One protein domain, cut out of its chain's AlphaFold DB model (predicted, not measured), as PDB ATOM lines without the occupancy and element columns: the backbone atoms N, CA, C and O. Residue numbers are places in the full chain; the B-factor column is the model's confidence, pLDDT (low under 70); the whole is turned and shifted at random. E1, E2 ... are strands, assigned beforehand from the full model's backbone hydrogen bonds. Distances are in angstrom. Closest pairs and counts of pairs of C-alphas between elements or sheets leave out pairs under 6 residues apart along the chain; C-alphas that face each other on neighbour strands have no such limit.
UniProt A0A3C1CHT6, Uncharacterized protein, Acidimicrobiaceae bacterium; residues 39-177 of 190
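AT A GLANCE: This is residues 39 to 177 of the 190 residues of an uncharacterized protein of Acidimicrobiaceae bacterium (UniProt A0A3C1CHT6). Two antiparallel sheets stand partly face to face as a loose, elongated sandwich: E1, E2, E7 and E5 form one, curled like part of a barrel, and E6, E3 and E9 form the other, strongly twisted. A small pair of short strands, E4 and E8, lies toward one end of the long axis, with the loops of residues 89 to 107 and 150 to 160 around that end. The printed part has 139 residues with nine named strands, E1 to E9 in order along it, and no named helix; the sheet orders are E1 E2 E7 E5 and E6 E3 E9. The class is all strand, though under half of the residues, 57 of 139, are in named elements. The whole is compact, with a radius of gyration of the C-alphas of 15.3 A, and spans 48 by 30 by 23 A.

HOW THE PARTS SIT: Begin at E1, residues 39 to 41, an edge strand that forms a hairpin with E2, residues 56 to 64; N 40 and O 62 are 2.9 A apart. On the other side of E2 look for E7, residues 139 to 149, antiparallel to it at 150 degrees, with N 59 and O 143 2.9 A apart. The far edge strand is E5, residues 108 to 110, where N 109 and O 148 of E7 are 2.9 A apart. In the second sheet E3, residues 71 to 78, is the inner strand: N 73 is 2.8 A from O 127 of E6, residues 119 to 129, and N 74 is 2.9 A from O 171 of E9, residues 169 to 174. Between the sheets, the closest C-alphas of E6 and E7 are those of Val 129 and Leu 139, 5.9 A apart, while E3 and E7 are apart. E4, residues 86 to 88, is antiparallel to E8, residues 161 to 163, with N 88 and O 161 2.7 A apart. The closest C-alphas of E1 and E8 are those of Ala 41 and Ala 163, 6.4 A apart.

IN THESE COORDINATES: Find C-alpha 39 at (-39.270, 1.687, -41.010), where E1 begins. E2 then runs 25.6 A from C-alpha 56 at (-21.567, 7.987, -32.385). E3 runs 19.3 A and bends by 67 degrees at residue 74; short E4 and E5 follow. E6 runs 22.0 A, bending by 91 degrees at residue 125, and E7 runs 25.8 A, bending by 61 degrees at residue 144. After short E8, E9 runs 15.5 A to C-alpha 174 at (-38.013, -6.977, -55.544).

THE WHOLE: The two C-alphas farthest apart are those of Ala 155 and Ala 176, 47.8 A. The printed part has no cut; the links E1 to E2, E4 to E5 and E7 to E8 are long. The model's confidence is under 70 at residue 39, residues 41 to 49 and residue 176.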
ATOM      1  N   VAL A  39     -40.417   1.724 -41.932       64.25
ATOM      2  CA  VAL A  39     -39.270   1.687 -41.010       64.25
ATOM      3  C   VAL A  39     -39.673   2.338 -39.691       64.25
ATOM      4  O   VAL A  39     -40.284   3.405 -39.684       64.25
ATOM      5  N   SER A  40     -39.372   1.699 -38.565       70.50
ATOM      6  CA  SER A  40     -39.699   2.200 -37.223       70.50
ATOM      7  C   SER A  40     -38.553   1.937 -36.255       70.50
ATOM      8  O   SER A  40     -37.863   0.935 -36.385       70.50
ATOM      9  N   ALA A  41     -38.331   2.826 -35.288       52.12
ATOM     10  CA  ALA A  41     -37.346   2.588 -34.235       52.12
ATOM     11  C   ALA A  41     -37.817   1.455 -33.305       52.12
ATOM     12  O   ALA A  41     -39.004   1.369 -32.987       52.12
ATOM     13  N   THR A  42     -36.892   0.610 -32.846       63.22
ATOM     14  CA  THR A  42     -37.169  -0.431 -31.845       63.22
ATOM     15  C   THR A  42     -36.140  -0.406 -30.722       63.22
ATOM     16  O   THR A  42     -35.024   0.077 -30.874       63.22
ATOM     17  N   ALA A  43     -36.537  -0.933 -29.569       56.06
ATOM     18  CA  ALA A  43     -35.709  -1.033 -28.374       56.06
ATOM     19  C   ALA A  43     -35.003  -2.389 -28.231       56.06
ATOM     20  O   ALA A  43     -34.218  -2.574 -27.302       56.06
ATOM     21  N   SER A  44     -35.373  -3.360 -29.071       45.34
ATOM     22  CA  SER A  44     -34.923  -4.743 -28.971       45.34
ATOM     23  C   SER A  44     -34.431  -5.254 -30.329       45.34
ATOM     24  O   SER A  44     -35.201  -5.171 -31.288       45.34
ATOM     25  N   PRO A  45     -33.219  -5.840 -30.401       62.31
ATOM     26  CA  PRO A  45     -32.252  -5.928 -29.302       62.31
ATOM     27  C   PRO A  45     -31.792  -4.532 -28.854       62.31
ATOM     28  O   PRO A  45     -31.949  -3.554 -29.582       62.31
ATOM     29  N   ALA A  46     -31.288  -4.427 -27.623       67.88
ATOM     30  CA  ALA A  46     -30.740  -3.164 -27.146       67.88
ATOM     31  C   ALA A  46     -29.532  -2.762 -28.007       67.88
ATOM     32  O   ALA A  46     -28.767  -3.629 -28.433       67.88
ATOM     33  N   ALA A  47     -29.360  -1.458 -28.233       63.66
ATOM     34  CA  ALA A  47     -28.164  -0.908 -28.867       63.66
ATOM     35  C   ALA A  47     -26.898  -1.391 -28.136       63.66
ATOM     36  O   ALA A  47     -26.857  -1.392 -26.902       63.66
ATOM     37  N   GLY A  48     -25.884  -1.811 -28.896       63.56
ATOM     38  CA  GLY A  48     -24.612  -2.278 -28.346       63.56
ATOM     39  C   GLY A  48     -23.713  -1.112 -27.940       63.56
ATOM     40  O   GLY A  48     -23.102  -1.153 -26.871       63.56
ATOM     41  N   ASN A  49     -23.685  -0.059 -28.761       64.38
ATOM     42  CA  ASN A  49     -22.995   1.198 -28.495       64.38
ATOM     43  C   ASN A  49     -23.992   2.325 -28.182       64.38
ATOM     44  O   ASN A  49     -24.908   2.611 -28.959       64.38
ATOM     45  N   LEU A  50     -23.813   2.973 -27.029       72.69
ATOM     46  CA  LEU A  50     -24.674   4.068 -26.581       72.69
ATOM     47  C   LEU A  50     -24.186   5.406 -27.133       72.69
ATOM     48  O   LEU A  50     -22.991   5.664 -27.223       72.69
ATOM     49  N   LEU A  51     -25.135   6.290 -27.425       74.31
ATOM     50  CA  LEU A  51     -24.847   7.626 -27.922       74.31
ATOM     51  C   LEU A  51     -24.436   8.569 -26.779       74.31
ATOM     52  O   LEU A  51     -25.165   8.727 -25.796       74.31
ATOM     53  N   TYR A  52     -23.290   9.233 -26.937       71.31
ATOM     54  CA  TYR A  52     -22.770  10.242 -26.009       71.31
ATOM     55  C   TYR A  52     -22.456  11.555 -26.741       71.31
ATOM     56  O   TYR A  52     -22.139  11.519 -27.932       71.31
ATOM     57  N   PRO A  53     -22.473  12.714 -26.048       76.31
ATOM     58  CA  PRO A  53     -22.070  13.981 -26.651       76.31
ATOM     59  C   PRO A  53     -20.671  13.909 -27.274       76.31
ATOM     60  O   PRO A  53     -19.703  13.531 -26.613       76.31
ATOM     61  N   GLY A  54     -20.566  14.306 -28.543       71.25
ATOM     62  CA  GLY A  54     -19.333  14.254 -29.332       71.25
ATOM     63  C   GLY A  54     -19.003  12.880 -29.922       71.25
ATOM     64  O   GLY A  54     -17.912  12.725 -30.468       71.25
ATOM     65  N   GLY A  55     -19.901  11.901 -29.802       78.44
ATOM     66  CA  GLY A  55     -19.698  10.535 -30.271       78.44
ATOM     67  C   GLY A  55     -20.783  10.035 -31.220       78.44
ATOM     68  O   GLY A  55     -21.737  10.743 -31.563       78.44
ATOM     69  N   THR A  56     -20.606   8.779 -31.618       85.56
ATOM     70  CA  THR A  56     -21.567   7.987 -32.385       85.56
ATOM     71  C   THR A  56     -22.215   6.922 -31.508       85.56
ATOM     72  O   THR A  56     -21.721   6.612 -30.422       85.56
ATOM     73  N   GLY A  57     -23.343   6.384 -31.961       81.50
ATOM     74  CA  GLY A  57     -24.027   5.275 -31.307       81.50
ATOM     75  C   GLY A  57     -24.883   4.493 -32.293       81.50
ATOM     76  O   GLY A  57     -25.142   4.957 -33.407       81.50
ATOM     77  N   ASP A  58     -25.324   3.311 -31.874       83.31
ATOM     78  CA  ASP A  58     -26.116   2.439 -32.735       83.31
ATOM     79  C   ASP A  58     -27.564   2.923 -32.852       83.31
ATOM     80  O   ASP A  58     -28.151   3.454 -31.901       83.31
ATOM     81  N   VAL A  59     -28.181   2.646 -33.999       84.94
ATOM     82  CA  VAL A  59     -29.620   2.820 -34.205       84.94
ATOM     83  C   VAL A  59     -30.248   1.480 -34.527       84.94
ATOM     84  O   VAL A  59     -29.855   0.814 -35.478       84.94
ATOM     85  N   VAL A  60     -31.264   1.089 -33.761       87.06
ATOM     86  CA  VAL A  60     -32.001  -0.150 -34.015       87.06
ATOM     87  C   VAL A  60     -33.352   0.181 -34.636       87.06
ATOM     88  O   VAL A  60     -34.149   0.941 -34.077       87.06
ATOM     89  N   VAL A  61     -33.612  -0.392 -35.809       85.94
ATOM     90  CA  VAL A  61     -34.859  -0.210 -36.554       85.94
ATOM     91  C   VAL A  61     -35.513  -1.547 -36.875       85.94
ATOM     92  O   VAL A  61     -34.855  -2.575 -36.985       85.94
ATOM     93  N   THR A  62     -36.821  -1.524 -37.074       86.50
ATOM     94  CA  THR A  62     -37.587  -2.584 -37.724       86.50
ATOM     95  C   THR A  62     -38.022  -2.119 -39.102       86.50
ATOM     96  O   THR A  62     -38.538  -1.006 -39.230       86.50
ATOM     97  N   ILE A  63     -37.869  -2.974 -40.106       86.12
ATOM     98  CA  ILE A  63     -38.290  -2.748 -41.485       86.12
ATOM     99  C   ILE A  63     -39.371  -3.775 -41.821       86.12
ATOM    100  O   ILE A  63     -39.102  -4.973 -41.842       86.12
ATOM    101  N   SER A  64     -40.592  -3.307 -42.076       88.69
ATOM    102  CA  SER A  64     -41.719  -4.141 -42.499       88.69
ATOM    103  C   SER A  64     -41.922  -4.061 -44.003       88.69
ATOM    104  O   SER A  64     -41.972  -2.963 -44.575       88.69
ATOM    105  N   ASN A  65     -42.122  -5.215 -44.628       87.56
ATOM    106  CA  ASN A  65     -42.400  -5.341 -46.047       87.56
ATOM    107  C   ASN A  65     -43.853  -5.777 -46.296       87.56
ATOM    108  O   ASN A  65     -44.178  -6.955 -46.175       87.56
ATOM    109  N   PRO A  66     -44.744  -4.868 -46.730       88.25
ATOM    110  CA  PRO A  66     -46.123  -5.238 -47.042       88.25
ATOM    111  C   PRO A  66     -46.261  -6.024 -48.357       88.25
ATOM    112  O   PRO A  66     -47.359  -6.482 -48.676       88.25
ATOM    113  N   ASN A  67     -45.191  -6.167 -49.145       82.69
ATOM    114  CA  ASN A  67     -45.241  -6.844 -50.435       82.69
ATOM    115  C   ASN A  67     -45.279  -8.373 -50.267       82.69
ATOM    116  O   ASN A  67     -44.618  -8.914 -49.381       82.69
ATOM    117  N   PRO A  68     -45.977  -9.110 -51.153       86.31
ATOM    118  CA  PRO A  68     -46.056 -10.574 -51.101       86.31
ATOM    119  C   PRO A  68     -44.784 -11.279 -51.614       86.31
ATOM    120  O   PRO A  68     -44.799 -12.480 -51.868       86.31
ATOM    121  N   PHE A  69     -43.688 -10.543 -51.798       86.06
ATOM    122  CA  PHE A  69     -42.391 -11.033 -52.257       86.06
ATOM    123  C   PHE A  69     -41.261 -10.337 -51.477       86.06
ATOM    124  O   PHE A  69     -41.467  -9.213 -51.006       86.06
ATOM    125  N   PRO A  70     -40.078 -10.968 -51.342       88.56
ATOM    126  CA  PRO A  70     -38.935 -10.347 -50.681       88.56
ATOM    127  C   PRO A  70     -38.438  -9.092 -51.408       88.56
ATOM    128  O   PRO A  70     -38.504  -8.994 -52.640       88.56
ATOM    129  N   VAL A  71     -37.923  -8.140 -50.631       88.12
ATOM    130  CA  VAL A  71     -37.397  -6.860 -51.119       88.12
ATOM    131  C   VAL A  71     -35.963  -6.688 -50.632       88.12
ATOM    132  O   VAL A  71     -35.717  -6.669 -49.430       88.12
ATOM    133  N   GLU A  72     -35.027  -6.548 -51.568       91.38
ATOM    134  CA  GLU A  72     -33.620  -6.249 -51.291       91.38
ATOM    135  C   GLU A  72     -33.411  -4.734 -51.235       91.38
ATOM    136  O   GLU A  72     -33.778  -4.023 -52.169       91.38
ATOM    137  N   ILE A  73     -32.820  -4.245 -50.148       89.88
ATOM    138  CA  ILE A  73     -32.465  -2.848 -49.898       89.88
ATOM    139  C   ILE A  73     -30.951  -2.718 -50.043       89.88
ATOM    140  O   ILE A  73     -30.198  -3.472 -49.433       89.88
ATOM    141  N   THR A  74     -30.506  -1.740 -50.826       90.25
ATOM    142  CA  THR A  74     -29.074  -1.483 -51.075       90.25
ATOM    143  C   THR A  74     -28.622  -0.111 -50.596       90.25
ATOM    144  O   THR A  74     -27.432   0.109 -50.383       90.25
ATOM    145  N   ALA A  75     -29.556   0.821 -50.412       87.56
ATOM    146  CA  ALA A  75     -29.262   2.138 -49.872       87.56
ATOM    147  C   ALA A  75     -30.465   2.711 -49.125       87.56
ATOM    148  O   ALA A  75     -31.621   2.410 -49.441       87.56
ATOM    149  N   VAL A  76     -30.178   3.595 -48.179       87.81
ATOM    150  CA  VAL A  76     -31.164   4.444 -47.505       87.81
ATOM    151  C   VAL A  76     -30.914   5.895 -47.892       87.81
ATOM    152  O   VAL A  76     -29.783   6.291 -48.171       87.81
ATOM    153  N   GLN A  77     -31.969   6.703 -47.938       87.50
ATOM    154  CA  GLN A  77     -31.834   8.138 -48.140       87.50
ATOM    155  C   GLN A  77     -32.086   8.884 -46.833       87.50
ATOM    156  O   GLN A  77     -33.133   8.712 -46.201       87.50
ATOM    157  N   LEU A  78     -31.127   9.720 -46.434       86.19
ATOM    158  CA  LEU A  78     -31.169  10.423 -45.157       86.19
ATOM    159  C   LEU A  78     -31.883  11.784 -45.274       86.19
ATOM    160  O   LEU A  78     -31.802  12.455 -46.312       86.19
ATOM    161  N   PRO A  79     -32.560  12.231 -44.202       85.38
ATOM    162  CA  PRO A  79     -33.014  13.611 -44.081       85.38
ATOM    163  C   PRO A  79     -31.826  14.565 -43.892       85.38
ATOM    164  O   PRO A  79     -30.676  14.147 -43.759       85.38
ATOM    165  N   THR A  80     -32.095  15.873 -43.883       90.38
ATOM    166  CA  THR A  80     -31.028  16.866 -43.700       90.38
ATOM    167  C   THR A  80     -30.401  16.786 -42.309       90.38
ATOM    168  O   THR A  80     -31.076  16.471 -41.328       90.38
ATOM    169  N   ASN A  81     -29.145  17.213 -42.193       87.25
ATOM    170  CA  ASN A  81     -28.419  17.364 -40.926       87.25
ATOM    171  C   ASN A  81     -28.965  18.463 -39.992       87.25
ATOM    172  O   ASN A  81     -28.411  18.693 -38.922       87.25
ATOM    173  N   ALA A  82     -30.032  19.154 -40.394       88.81
ATOM    174  CA  ALA A  82     -30.782  20.088 -39.557       88.81
ATOM    175  C   ALA A  82     -32.102  19.480 -39.041       88.81
ATOM    176  O   ALA A  82     -32.872  20.153 -38.357       88.81
ATOM    177  N   THR A  83     -32.389  18.222 -39.389       84.50
ATOM    178  CA  THR A  83     -33.542  17.478 -38.884       84.50
ATOM    179  C   THR A  83     -33.088  16.660 -37.680       84.50
ATOM    180  O   THR A  83     -32.488  15.603 -37.840       84.50
ATOM    181  N   TYR A  84     -33.335  17.162 -36.472       87.81
ATOM    182  CA  TYR A  84     -32.857  16.535 -35.236       87.81
ATOM    183  C   TYR A  84     -33.812  15.463 -34.702       87.81
ATOM    184  O   TYR A  84     -35.033  15.559 -34.860       87.81
ATOM    185  N   ALA A  85     -33.262  14.463 -34.016       88.75
ATOM    186  CA  ALA A  85     -34.040  13.434 -33.336       88.75
ATOM    187  C   ALA A  85     -34.812  14.011 -32.142       88.75
ATOM    188  O   ALA A  85     -34.332  14.894 -31.424       88.75
ATOM    189  N   THR A  86     -36.005  13.473 -31.885       87.94
ATOM    190  CA  THR A  86     -36.749  13.794 -30.657       87.94
ATOM    191  C   THR A  86     -36.361  12.814 -29.556       87.94
ATOM    192  O   THR A  86     -36.349  11.605 -29.784       87.94
ATOM    193  N   GLY A  87     -36.038  13.340 -28.374       84.69
ATOM    194  CA  GLY A  87     -35.723  12.556 -27.189       84.69
ATOM    195  C   GLY A  87     -36.966  12.138 -26.402       84.69
ATOM    196  O   GLY A  87     -37.964  12.861 -26.339       84.69
ATOM    197  N   TYR A  88     -36.884  10.977 -25.760       85.81
ATOM    198  CA  TYR A  88     -37.931  10.331 -24.977       85.81
ATOM    199  C   TYR A  88     -37.367   9.742 -23.686       85.81
ATOM    200  O   TYR A  88     -36.219   9.302 -23.621       85.81
ATOM    201  N   THR A  89     -38.204   9.696 -22.655       85.75
ATOM    202  CA  THR A  89     -37.832   9.160 -21.334       85.75
ATOM    203  C   THR A  89     -37.754   7.633 -21.312       85.75
ATOM    204  O   THR A  89     -37.083   7.058 -20.456       85.75
ATOM    205  N   THR A  90     -38.435   6.967 -22.247       82.62
ATOM    206  CA  THR A  90     -38.513   5.507 -22.344       82.62
ATOM    207  C   THR A  90     -38.373   5.038 -23.784       82.62
ATOM    208  O   THR A  90     -38.677   5.755 -24.738       82.62
ATOM    209  N   SER A  91     -37.989   3.776 -23.935       76.12
ATOM    210  CA  SER A  91     -37.808   3.123 -25.229       76.12
ATOM    211  C   SER A  91     -39.106   2.880 -26.011       76.12
ATOM    212  O   SER A  91     -39.061   2.564 -27.194       76.12
ATOM    213  N   SER A  92     -40.270   3.061 -25.376       78.31
ATOM    214  CA  SER A  92     -41.579   3.049 -26.042       78.31
ATOM    215  C   SER A  92     -41.880   4.325 -26.833       78.31
ATOM    216  O   SER A  92     -42.898   4.375 -27.519       78.31
ATOM    217  N   LEU A  93     -41.038   5.359 -26.708       84.38
ATOM    218  CA  LEU A  93     -41.161   6.632 -27.424       84.38
ATOM    219  C   LEU A  93     -42.525   7.328 -27.218       84.38
ATOM    220  O   LEU A  93     -43.032   8.023 -28.095       84.38
ATOM    221  N   ALA A  94     -43.137   7.136 -26.045       84.12
ATOM    222  CA  ALA A  94     -44.466   7.670 -25.735       84.12
ATOM    223  C   ALA A  94     -44.425   9.047 -25.050       84.12
ATOM    224  O   ALA A  94     -45.295   9.883 -25.284       84.12
ATOM    225  N   ALA A  95     -43.426   9.283 -24.197       89.25
ATOM    226  CA  ALA A  95     -43.284  10.511 -23.418       89.25
ATOM    227  C   ALA A  95     -41.976  11.220 -23.776       89.25
ATOM    228  O   ALA A  95     -40.892  10.654 -23.624       89.25
ATOM    229  N   THR A  96     -42.088  12.453 -24.265       91.06
ATOM    230  CA  THR A  96     -40.940  13.237 -24.722       91.06
ATOM    231  C   THR A  96     -40.080  13.728 -23.557       91.06
ATOM    232  O   THR A  96     -40.574  14.014 -22.463       91.06
ATOM    233  N   GLN A  97     -38.775  13.840 -23.801       89.19
ATOM    234  CA  GLN A  97     -37.802  14.383 -22.858       89.19
ATOM    235  C   GLN A  97     -37.751  15.909 -22.997       89.19
ATOM    236  O   GLN A  97     -37.276  16.450 -23.998       89.19
ATOM    237  N   ALA A  98     -38.235  16.625 -21.983       92.62
ATOM    238  CA  ALA A  98     -38.218  18.085 -21.987       92.62
ATOM    239  C   ALA A  98     -36.780  18.623 -22.114       92.62
ATOM    240  O   ALA A  98     -35.883  18.200 -21.390       92.62
ATOM    241  N   GLY A  99     -36.565  19.570 -23.032       87.94
ATOM    242  CA  GLY A  99     -35.245  20.152 -23.294       87.94
ATOM    243  C   GLY A  99     -34.318  19.295 -24.164       87.94
ATOM    244  O   GLY A  99     -33.187  19.708 -24.392       87.94
ATOM    245  N   CYS A 100     -34.782  18.145 -24.663       89.81
ATOM    246  CA  CYS A 100     -34.068  17.311 -25.627       89.81
ATOM    247  C   CYS A 100     -35.013  16.897 -26.768       89.81
ATOM    248  O   CYS A 100     -35.449  15.750 -26.869       89.81
ATOM    249  N   LEU A 101     -35.399  17.860 -27.606       90.75
ATOM    250  CA  LEU A 101     -36.418  17.687 -28.649       90.75
ATOM    251  C   LEU A 101     -35.875  18.129 -30.004       90.75
ATOM    252  O   LEU A 101     -34.913  18.885 -30.069       90.75
ATOM    253  N   ALA A 102     -36.556  17.765 -31.091       86.31
ATOM    254  CA  ALA A 102     -36.204  18.291 -32.409       86.31
ATOM    255  C   ALA A 102     -36.299  19.834 -32.486       86.31
ATOM    256  O   ALA A 102     -35.489  20.476 -33.147       86.31
ATOM    257  N   SER A 103     -37.273  20.437 -31.790       87.88
ATOM    258  CA  SER A 103     -37.525  21.891 -31.788       87.88
ATOM    259  C   SER A 103     -36.676  22.689 -30.790       87.88
ATOM    260  O   SER A 103     -36.560  23.906 -30.922       87.88
ATOM    261  N   THR A 104     -36.085  22.023 -29.798       86.81
ATOM    262  CA  THR A 104     -35.096  22.583 -28.862       86.81
ATOM    263  C   THR A 104     -33.865  21.693 -28.966       86.81
ATOM    264  O   THR A 104     -33.771  20.724 -28.204       86.81
ATOM    265  N   PRO A 105     -33.043  21.925 -30.003       85.69
ATOM    266  CA  PRO A 105     -32.417  20.857 -30.763       85.69
ATOM    267  C   PRO A 105     -31.599  19.937 -29.866       85.69
ATOM    268  O   PRO A 105     -30.770  20.387 -29.081       85.69
ATOM    269  N   SER A 106     -31.867  18.639 -29.985       86.56
ATOM    270  CA  SER A 106     -31.103  17.582 -29.317       86.56
ATOM    271  C   SER A 106     -29.679  17.450 -29.859       86.56
ATOM    272  O   SER A 106     -28.851  16.800 -29.228       86.56
ATOM    273  N   ASP A 107     -29.418  18.028 -31.037       87.44
ATOM    274  CA  ASP A 107     -28.205  17.858 -31.836       87.44
ATOM    275  C   ASP A 107     -27.865  16.393 -32.153       87.44
ATOM    276  O   ASP A 107     -26.709  16.055 -32.414       87.44
ATOM    277  N   VAL A 108     -28.884  15.525 -32.141       89.06
ATOM    278  CA  VAL A 108     -28.787  14.130 -32.570       89.06
ATOM    279  C   VAL A 108     -29.287  14.007 -34.004       89.06
ATOM    280  O   VAL A 108     -30.432  14.357 -34.298       89.06
ATOM    281  N   VAL A 109     -28.435  13.506 -34.896       91.38
ATOM    282  CA  VAL A 109     -28.693  13.352 -36.337       91.38
ATOM    283  C   VAL A 109     -28.175  12.009 -36.836       91.38
ATOM    284  O   VAL A 109     -27.393  11.348 -36.152       91.38
ATOM    285  N   TRP A 110     -28.588  11.603 -38.036       91.12
ATOM    286  CA  TRP A 110     -27.939  10.482 -38.715       91.12
ATOM    287  C   TRP A 110     -26.499  10.844 -39.069       91.12
ATOM    288  O   TRP A 110     -26.235  11.945 -39.572       91.12
ATOM    289  N   ASN A 111     -25.579   9.914 -38.836       87.06
ATOM    290  CA  ASN A 111     -24.202  10.049 -39.272       87.06
ATOM    291  C   ASN A 111     -24.159  10.189 -40.802       87.06
ATOM    292  O   ASN A 111     -24.959   9.580 -41.515       87.06
ATOM    293  N   TYR A 112     -23.262  11.041 -41.294       88.19
ATOM    294  CA  TYR A 112     -23.148  11.432 -42.706       88.19
ATOM    295  C   TYR A 112     -24.349  12.166 -43.331       88.19
ATOM    296  O   TYR A 112     -24.301  12.509 -44.514       88.19
ATOM    297  N   SER A 113     -25.395  12.506 -42.566       85.50
ATOM    298  CA  SER A 113     -26.444  13.397 -43.080       85.50
ATOM    299  C   SER A 113     -25.849  14.737 -43.539       85.50
ATOM    300  O   SER A 113     -24.945  15.301 -42.916       85.50
ATOM    301  N   THR A 114     -26.354  15.267 -44.655       88.44
ATOM    302  CA  THR A 114     -25.850  16.512 -45.260       88.44
ATOM    303  C   THR A 114     -26.913  17.608 -45.239       88.44
ATOM    304  O   THR A 114     -28.047  17.394 -44.816       88.44
ATOM    305  N   ALA A 115     -26.577  18.807 -45.723       89.38
ATOM    306  CA  ALA A 115     -27.559  19.883 -45.887       89.38
ATOM    307  C   ALA A 115     -28.644  19.561 -46.940       89.38
ATOM    308  O   ALA A 115     -29.647  20.271 -47.024       89.38
ATOM    309  N   THR A 116     -28.461  18.498 -47.732       88.69
ATOM    310  CA  THR A 116     -29.372  18.090 -48.801       88.69
ATOM    311  C   THR A 116     -30.131  16.827 -48.406       88.69
ATOM    312  O   THR A 116     -29.549  15.759 -48.215       88.69
ATOM    313  N   SER A 117     -31.456  16.951 -48.335       86.88
ATOM    314  CA  SER A 117     -32.368  15.829 -48.102       86.88
ATOM    315  C   SER A 117     -32.333  14.850 -49.273       86.88
ATOM    316  O   SER A 117     -32.228  15.280 -50.424       86.88
ATOM    317  N   GLY A 118     -32.467  13.552 -49.005       77.31
ATOM    318  CA  GLY A 118     -32.508  12.543 -50.064       77.31
ATOM    319  C   GLY A 118     -31.133  12.083 -50.545       77.31
ATOM    320  O   GLY A 118     -31.060  11.337 -51.521       77.31
ATOM    321  N   SER A 119     -30.055  12.513 -49.882       83.62
ATOM    322  CA  SER A 119     -28.712  11.980 -50.127       83.62
ATOM    323  C   SER A 119     -28.746  10.468 -49.915       83.62
ATOM    324  O   SER A 119     -29.314  10.011 -48.927       83.62
ATOM    325  N   SER A 120     -28.229   9.697 -50.873       87.06
ATOM    326  CA  SER A 120     -28.287   8.233 -50.849       87.06
ATOM    327  C   SER A 120     -27.022   7.657 -50.232       87.06
ATOM    328  O   SER A 120     -25.934   7.908 -50.743       87.06
ATOM    329  N   HIS A 121     -27.196   6.842 -49.197       87.12
ATOM    330  CA  HIS A 121     -26.133   6.212 -48.423       87.12
ATOM    331  C   HIS A 121     -26.198   4.705 -48.649       87.12
ATOM    332  O   HIS A 121     -27.216   4.065 -48.367       87.12
ATOM    333  N   MET A 122     -25.144   4.151 -49.245       91.56
ATOM    334  CA  MET A 122     -25.096   2.734 -49.603       91.56
ATOM    335  C   MET A 122     -24.824   1.891 -48.360       91.56
ATOM    336  O   MET A 122     -23.885   2.169 -47.612       91.56
ATOM    337  N   LEU A 123     -25.639   0.856 -48.180       89.94
ATOM    338  CA  LEU A 123     -25.452  -0.135 -47.131       89.94
ATOM    339  C   LEU A 123     -24.168  -0.930 -47.379       89.94
ATOM    340  O   LEU A 123     -23.826  -1.212 -48.533       89.94
ATOM    341  N   THR A 124     -23.458  -1.312 -46.316       93.81
ATOM    342  CA  THR A 124     -22.260  -2.152 -46.473       93.81
ATOM    343  C   THR A 124     -22.615  -3.544 -46.981       93.81
ATOM    344  O   THR A 124     -21.858  -4.125 -47.761       93.81
ATOM    345  N   THR A 125     -23.784  -4.054 -46.584       91.88
ATOM    346  CA  THR A 125     -24.330  -5.327 -47.050       91.88
ATOM    347  C   THR A 125     -25.787  -5.140 -47.475       91.88
ATOM    348  O   THR A 125     -26.576  -4.628 -46.694       91.88
ATOM    349  N   PRO A 126     -26.213  -5.566 -48.678       90.56
ATOM    350  CA  PRO A 126     -27.629  -5.526 -49.031       90.56
ATOM    351  C   PRO A 126     -28.498  -6.300 -48.028       90.56
ATOM    352  O   PRO A 126     -28.171  -7.426 -47.644       90.56
ATOM    353  N   LEU A 127     -29.628  -5.714 -47.634       90.94
ATOM    354  CA  LEU A 127     -30.572  -6.302 -46.682       90.94
ATOM    355  C   LEU A 127     -31.817  -6.787 -47.419       90.94
ATOM    356  O   LEU A 127     -32.516  -5.989 -48.039       90.94
ATOM    357  N   THR A 128     -32.134  -8.076 -47.332       92.50
ATOM    358  CA  THR A 128     -33.348  -8.639 -47.936       92.50
ATOM    359  C   THR A 128     -34.422  -8.828 -46.874       92.50
ATOM    360  O   THR A 128     -34.325  -9.722 -46.036       92.50
ATOM    361  N   VAL A 129     -35.472  -8.011 -46.938       91.25
ATOM    362  CA  VAL A 129     -36.651  -8.129 -46.073       91.25
ATOM    363  C   VAL A 129     -37.580  -9.198 -46.640       91.25
ATOM    364  O   VAL A 129     -37.867  -9.199 -47.842       91.25
ATOM    365  N   ALA A 130     -38.050 -10.113 -45.789       91.06
ATOM    366  CA  ALA A 130     -38.948 -11.190 -46.197       91.06
ATOM    367  C   ALA A 130     -40.274 -10.658 -46.764       91.06
ATOM    368  O   ALA A 130     -40.613  -9.489 -46.609       91.06
ATOM    369  N   ALA A 131     -41.028 -11.514 -47.454       90.00
ATOM    370  CA  ALA A 131     -42.385 -11.173 -47.876       90.00
ATOM    371  C   ALA A 131     -43.316 -10.990 -46.663       90.00
ATOM    372  O   ALA A 131     -43.117 -11.627 -45.629       90.00
ATOM    373  N   SER A 132     -44.368 -10.189 -46.837       90.75
ATOM    374  CA  SER A 132     -45.375  -9.908 -45.809       90.75
ATOM    375  C   SER A 132     -45.889 -11.177 -45.130       90.75
ATOM    376  O   SER A 132     -46.374 -12.102 -45.793       90.75
ATOM    377  N   GLY A 133     -45.793 -11.207 -43.801       89.12
ATOM    378  CA  GLY A 133     -46.290 -12.307 -42.969       89.12
ATOM    379  C   GLY A 133     -45.404 -13.556 -42.934       89.12
ATOM    380  O   GLY A 133     -45.810 -14.549 -42.330       89.12
ATOM    381  N   GLN A 134     -44.220 -13.526 -43.551       89.81
ATOM    382  CA  GLN A 134     -43.226 -14.597 -43.443       89.81
ATOM    383  C   GLN A 134     -42.307 -14.397 -42.231       89.81
ATOM    384  O   GLN A 134     -42.312 -13.349 -41.587       89.81
ATOM    385  N   SER A 135     -41.510 -15.423 -41.906       91.44
ATOM    386  CA  SER A 135     -40.445 -15.273 -40.911       91.44
ATOM    387  C   SER A 135     -39.495 -14.143 -41.311       91.44
ATOM    388  O   SER A 135     -39.285 -13.908 -42.499       91.44
ATOM    389  N   ASP A 136     -38.930 -13.461 -40.313       89.25
ATOM    390  CA  ASP A 136     -37.995 -12.343 -40.502       89.25
ATOM    391  C   ASP A 136     -38.618 -11.062 -41.110       89.25
ATOM    392  O   ASP A 136     -37.890 -10.123 -41.426       89.25
ATOM    393  N   ASP A 137     -39.953 -10.976 -41.204       89.69
ATOM    394  CA  ASP A 137     -40.718  -9.733 -41.397       89.69
ATOM    395  C   ASP A 137     -41.573  -9.438 -40.137       89.69
ATOM    396  O   ASP A 137     -42.436 -10.245 -39.777       89.69
ATOM    397  N   PRO A 138     -41.354  -8.317 -39.419       89.31
ATOM    398  CA  PRO A 138     -40.387  -7.263 -39.713       89.31
ATOM    399  C   PRO A 138     -38.928  -7.684 -39.489       89.31
ATOM    400  O   PRO A 138     -38.587  -8.313 -38.481       89.31
ATOM    401  N   LEU A 139     -38.051  -7.223 -40.380       89.81
ATOM    402  CA  LEU A 139     -36.607  -7.356 -40.221       89.81
ATOM    403  C   LEU A 139     -36.127  -6.349 -39.176       89.81
ATOM    404  O   LEU A 139     -36.338  -5.149 -39.335       89.81
ATOM    405  N   THR A 140     -35.465  -6.813 -38.118       91.12
ATOM    406  CA  THR A 140     -34.807  -5.930 -37.148       91.12
ATOM    407  C   THR A 140     -33.347  -5.746 -37.537       91.12
ATOM    408  O   THR A 140     -32.641  -6.733 -37.730       91.12
ATOM    409  N   VAL A 141     -32.895  -4.498 -37.640       88.56
ATOM    410  CA  VAL A 141     -31.545  -4.133 -38.078       88.56
ATOM    411  C   VAL A 141     -30.927  -3.176 -37.071       88.56
ATOM    412  O   VAL A 141     -31.538  -2.169 -36.710       88.56
ATOM    413  N   THR A 142     -29.703  -3.473 -36.654       91.69
ATOM    414  CA  THR A 142     -28.831  -2.532 -35.952       91.69
ATOM    415  C   THR A 142     -27.909  -1.859 -36.963       91.69
ATOM    416  O   THR A 142     -27.065  -2.519 -37.563       91.69
ATOM    417  N   PHE A 143     -28.069  -0.553 -37.129       87.81
ATOM    418  CA  PHE A 143     -27.149   0.314 -37.853       87.81
ATOM    419  C   PHE A 143     -26.064   0.802 -36.898       87.81
ATOM    420  O   PHE A 143     -26.363   1.461 -35.898       87.81
ATOM    421  N   THR A 144     -24.828   0.390 -37.156       90.25
ATOM    422  CA  THR A 144     -23.697   0.590 -36.242       90.25
ATOM    423  C   THR A 144     -23.074   1.967 -36.414       90.25
ATOM    424  O   THR A 144     -22.747   2.363 -37.527       90.25
ATOM    425  N   ASP A 145     -22.908   2.697 -35.305       85.88
ATOM    426  CA  ASP A 145     -22.321   4.051 -35.283       85.88
ATOM    427  C   ASP A 145     -23.019   5.094 -36.190       85.88
ATOM    428  O   ASP A 145     -22.425   6.094 -36.612       85.88
ATOM    429  N   ASP A 146     -24.309   4.888 -36.453       87.94
ATOM    430  CA  ASP A 146     -25.072   5.653 -37.440       87.94
ATOM    431  C   ASP A 146     -25.950   6.765 -36.841       87.94
ATOM    432  O   ASP A 146     -26.499   7.589 -37.574       87.94
ATOM    433  N   ALA A 147     -26.031   6.880 -35.513       88.94
ATOM    434  CA  ALA A 147     -26.436   8.121 -34.853       88.94
ATOM    435  C   ALA A 147     -25.203   8.941 -34.471       88.94
ATOM    436  O   ALA A 147     -24.197   8.398 -34.029       88.94
ATOM    437  N   SER A 148     -25.292  10.262 -34.590       87.38
ATOM    438  CA  SER A 148     -24.266  11.211 -34.152       87.38
ATOM    439  C   SER A 148     -24.874  12.252 -33.226       87.38
ATOM    440  O   SER A 148     -25.946  12.779 -33.515       87.38
ATOM    441  N   MET A 149     -24.178  12.571 -32.133       86.31
ATOM    442  CA  MET A 149     -24.580  13.596 -31.167       86.31
ATOM    443  C   MET A 149     -23.473  14.630 -31.041       86.31
ATOM    444  O   MET A 149     -22.331  14.294 -30.724       86.31
ATOM    445  N   THR A 150     -23.783  15.903 -31.275       83.62
ATOM    446  CA  THR A 150     -22.747  16.942 -31.174       83.62
ATOM    447  C   THR A 150     -22.389  17.261 -29.716       83.62
ATOM    448  O   THR A 150     -23.119  16.936 -28.780       83.62
ATOM    449  N   LEU A 151     -21.261  17.948 -29.509       78.12
ATOM    450  CA  LEU A 151     -20.870  18.472 -28.193       78.12
ATOM    451  C   LEU A 151     -21.759  19.628 -27.704       78.12
ATOM    452  O   LEU A 151     -21.682  19.987 -26.531       78.12
ATOM    453  N   ALA A 152     -22.567  20.227 -28.585       83.00
ATOM    454  CA  ALA A 152     -23.503  21.292 -28.229       83.00
ATOM    455  C   ALA A 152     -24.835  20.752 -27.677       83.00
ATOM    456  O   ALA A 152     -25.636  21.534 -27.160       83.00
ATOM    457  N   ALA A 153     -25.027  19.428 -27.722       82.88
ATOM    458  CA  ALA A 153     -26.252  18.784 -27.295       82.88
ATOM    459  C   ALA A 153     -26.625  19.155 -25.841       82.88
ATOM    460  O   ALA A 153     -25.764  19.148 -24.949       82.88
ATOM    461  N   PRO A 154     -27.909  19.448 -25.558       85.00
ATOM    462  CA  PRO A 154     -28.356  19.833 -24.226       85.00
ATOM    463  C   PRO A 154     -28.049  18.780 -23.156       85.00
ATOM    464  O   PRO A 154     -28.223  17.582 -23.367       85.00
ATOM    465  N   ALA A 155     -27.731  19.221 -21.934       82.25
ATOM    466  CA  ALA A 155     -27.542  18.315 -20.793       82.25
ATOM    467  C   ALA A 155     -28.784  17.446 -20.493       82.25
ATOM    468  O   ALA A 155     -28.664  16.352 -19.947       82.25
ATOM    469  N   ALA A 156     -29.977  17.909 -20.884       83.44
ATOM    470  CA  ALA A 156     -31.225  17.158 -20.764       83.44
ATOM    471  C   ALA A 156     -31.272  15.885 -21.631       83.44
ATOM    472  O   ALA A 156     -32.130  15.042 -21.386       83.44
ATOM    473  N   CYS A 157     -30.371  15.748 -22.611       82.00
ATOM    474  CA  CYS A 157     -30.267  14.598 -23.509       82.00
ATOM    475  C   CYS A 157     -29.507  13.402 -22.921       82.00
ATOM    476  O   CYS A 157     -29.425  12.347 -23.548       82.00
ATOM    477  N   VAL A 158     -28.944  13.530 -21.719       80.00
ATOM    478  CA  VAL A 158     -28.308  12.402 -21.030       80.00
ATOM    479  C   VAL A 158     -29.367  11.356 -20.664       80.00
ATOM    480  O   VAL A 158     -30.448  11.707 -20.195       80.00
ATOM    481  N   ASN A 159     -29.050  10.068 -20.854       78.06
ATOM    482  CA  ASN A 159     -29.941   8.937 -20.548       78.06
ATOM    483  C   ASN A 159     -31.326   9.053 -21.220       78.06
ATOM    484  O   ASN A 159     -32.366   8.872 -20.587       78.06
ATOM    485  N   THR A 160     -31.324   9.419 -22.502       82.50
ATOM    486  CA  THR A 160     -32.523   9.670 -23.307       82.50
ATOM    487  C   THR A 160     -32.598   8.671 -24.458       82.50
ATOM    488  O   THR A 160     -31.579   8.317 -25.047       82.50
ATOM    489  N   TYR A 161     -33.807   8.222 -24.792       84.19
ATOM    490  CA  TYR A 161     -34.072   7.421 -25.988       84.19
ATOM    491  C   TYR A 161     -34.391   8.346 -27.155       84.19
ATOM    492  O   TYR A 161     -35.153   9.292 -26.986       84.19
ATOM    493  N   PHE A 162     -33.856   8.077 -28.340       87.81
ATOM    494  CA  PHE A 162     -34.057   8.945 -29.499       87.81
ATOM    495  C   PHE A 162     -34.905   8.265 -30.563       87.81
ATOM    496  O   PHE A 162     -34.612   7.148 -30.985       87.81
ATOM    497  N   ALA A 163     -35.936   8.966 -31.033       88.62
ATOM    498  CA  ALA A 163     -36.566   8.637 -32.302       88.62
ATOM    499  C   ALA A 163     -35.791   9.355 -33.404       88.62
ATOM    500  O   ALA A 163     -35.900  10.580 -33.551       88.62
ATOM    501  N   MET A 164     -34.989   8.594 -34.148       88.88
ATOM    502  CA  MET A 164     -34.267   9.141 -35.288       88.88
ATOM    503  C   MET A 164     -35.254   9.660 -36.340       88.88
ATOM    504  O   MET A 164     -36.312   9.053 -36.544       88.88
ATOM    505  N   PRO A 165     -34.930  10.772 -37.020       86.12
ATOM    506  CA  PRO A 165     -35.715  11.257 -38.146       86.12
ATOM    507  C   PRO A 165     -35.941  10.155 -39.183       86.12
ATOM    508  O   PRO A 165     -35.025   9.391 -39.486       86.12
ATOM    509  N   SER A 166     -37.140  10.079 -39.756       85.88
ATOM    510  CA  SER A 166     -37.436   9.091 -40.792       85.88
ATOM    511  C   SER A 166     -36.491   9.226 -41.986       85.88
ATOM    512  O   SER A 166     -36.191  10.337 -42.428       85.88
ATOM    513  N   PHE A 167     -36.084   8.089 -42.551       86.00
ATOM    514  CA  PHE A 167     -35.484   8.068 -43.880       86.00
ATOM    515  C   PHE A 167     -36.434   8.710 -44.892       86.00
ATOM    516  O   PHE A 167     -37.656   8.569 -44.810       86.00
ATOM    517  N   THR A 168     -35.870   9.413 -45.865       86.06
ATOM    518  CA  THR A 168     -36.634  10.089 -46.920       86.06
ATOM    519  C   THR A 168     -36.873   9.189 -48.128       86.06
ATOM    520  O   THR A 168     -37.631   9.550 -49.025       86.06
ATOM    521  N   GLY A 169     -36.221   8.028 -48.159       82.56
ATOM    522  CA  GLY A 169     -36.346   7.020 -49.202       82.56
ATOM    523  C   GLY A 169     -35.490   5.790 -48.908       82.56
ATOM    524  O   GLY A 169     -34.668   5.792 -47.989       82.56
ATOM    525  N   VAL A 170     -35.697   4.748 -49.709       86.69
ATOM    526  CA  VAL A 170     -34.834   3.567 -49.787       86.69
ATOM    527  C   VAL A 170     -34.622   3.197 -51.255       86.69
ATOM    528  O   VAL A 170     -35.545   3.293 -52.068       86.69
ATOM    529  N   THR A 171     -33.422   2.741 -51.603       87.62
ATOM    530  CA  THR A 171     -33.157   2.104 -52.897       87.62
ATOM    531  C   THR A 171     -33.344   0.609 -52.733       87.62
ATOM    532  O   THR A 171     -32.586  -0.038 -52.007       87.62
ATOM    533  N   ALA A 172     -34.364   0.070 -53.398       86.44
ATOM    534  CA  ALA A 172     -34.746  -1.320 -53.237       86.44
ATOM    535  C   ALA A 172     -35.208  -1.972 -54.544       86.44
ATOM    536  O   ALA A 172     -35.754  -1.312 -55.432       86.44
ATOM    537  N   THR A 173     -35.024  -3.286 -54.633       84.94
ATOM    538  CA  THR A 173     -35.463  -4.129 -55.749       84.94
ATOM    539  C   THR A 173     -36.195  -5.360 -55.226       84.94
ATOM    540  O   THR A 173     -35.747  -6.002 -54.281       84.94
ATOM    541  N   GLY A 174     -37.329  -5.713 -55.839       77.75
ATOM    542  CA  GLY A 174     -38.013  -6.977 -55.544       77.75
ATOM    543  C   GLY A 174     -37.285  -8.159 -56.186       77.75
ATOM    544  O   GLY A 174     -36.784  -8.034 -57.305       77.75
ATOM    545  N   GLY A 175     -37.230  -9.310 -55.513       71.12
ATOM    546  CA  GLY A 175     -36.543 -10.474 -56.075       71.12
ATOM    547  C   GLY A 175     -36.447 -11.693 -55.159       71.12
ATOM    548  O   GLY A 175     -36.926 -11.691 -54.031       71.12
ATOM    549  N   ALA A 176     -35.821 -12.754 -55.674       62.16
ATOM    550  CA  ALA A 176     -35.668 -14.056 -55.016       62.16
ATOM    551  C   ALA A 176     -34.368 -14.182 -54.191       62.16
ATOM    552  O   ALA A 176     -33.836 -15.285 -54.045       62.16
ATOM    553  N   ALA A 177     -33.824 -13.062 -53.702       73.12
ATOM    554  CA  ALA A 177     -32.646 -13.076 -52.840       73.12
ATOM    555  C   ALA A 177     -32.934 -13.845 -51.538       73.12
ATOM    556  O   ALA A 177     -34.082 -13.951 -51.095       73.12
TER     557      ALA A 177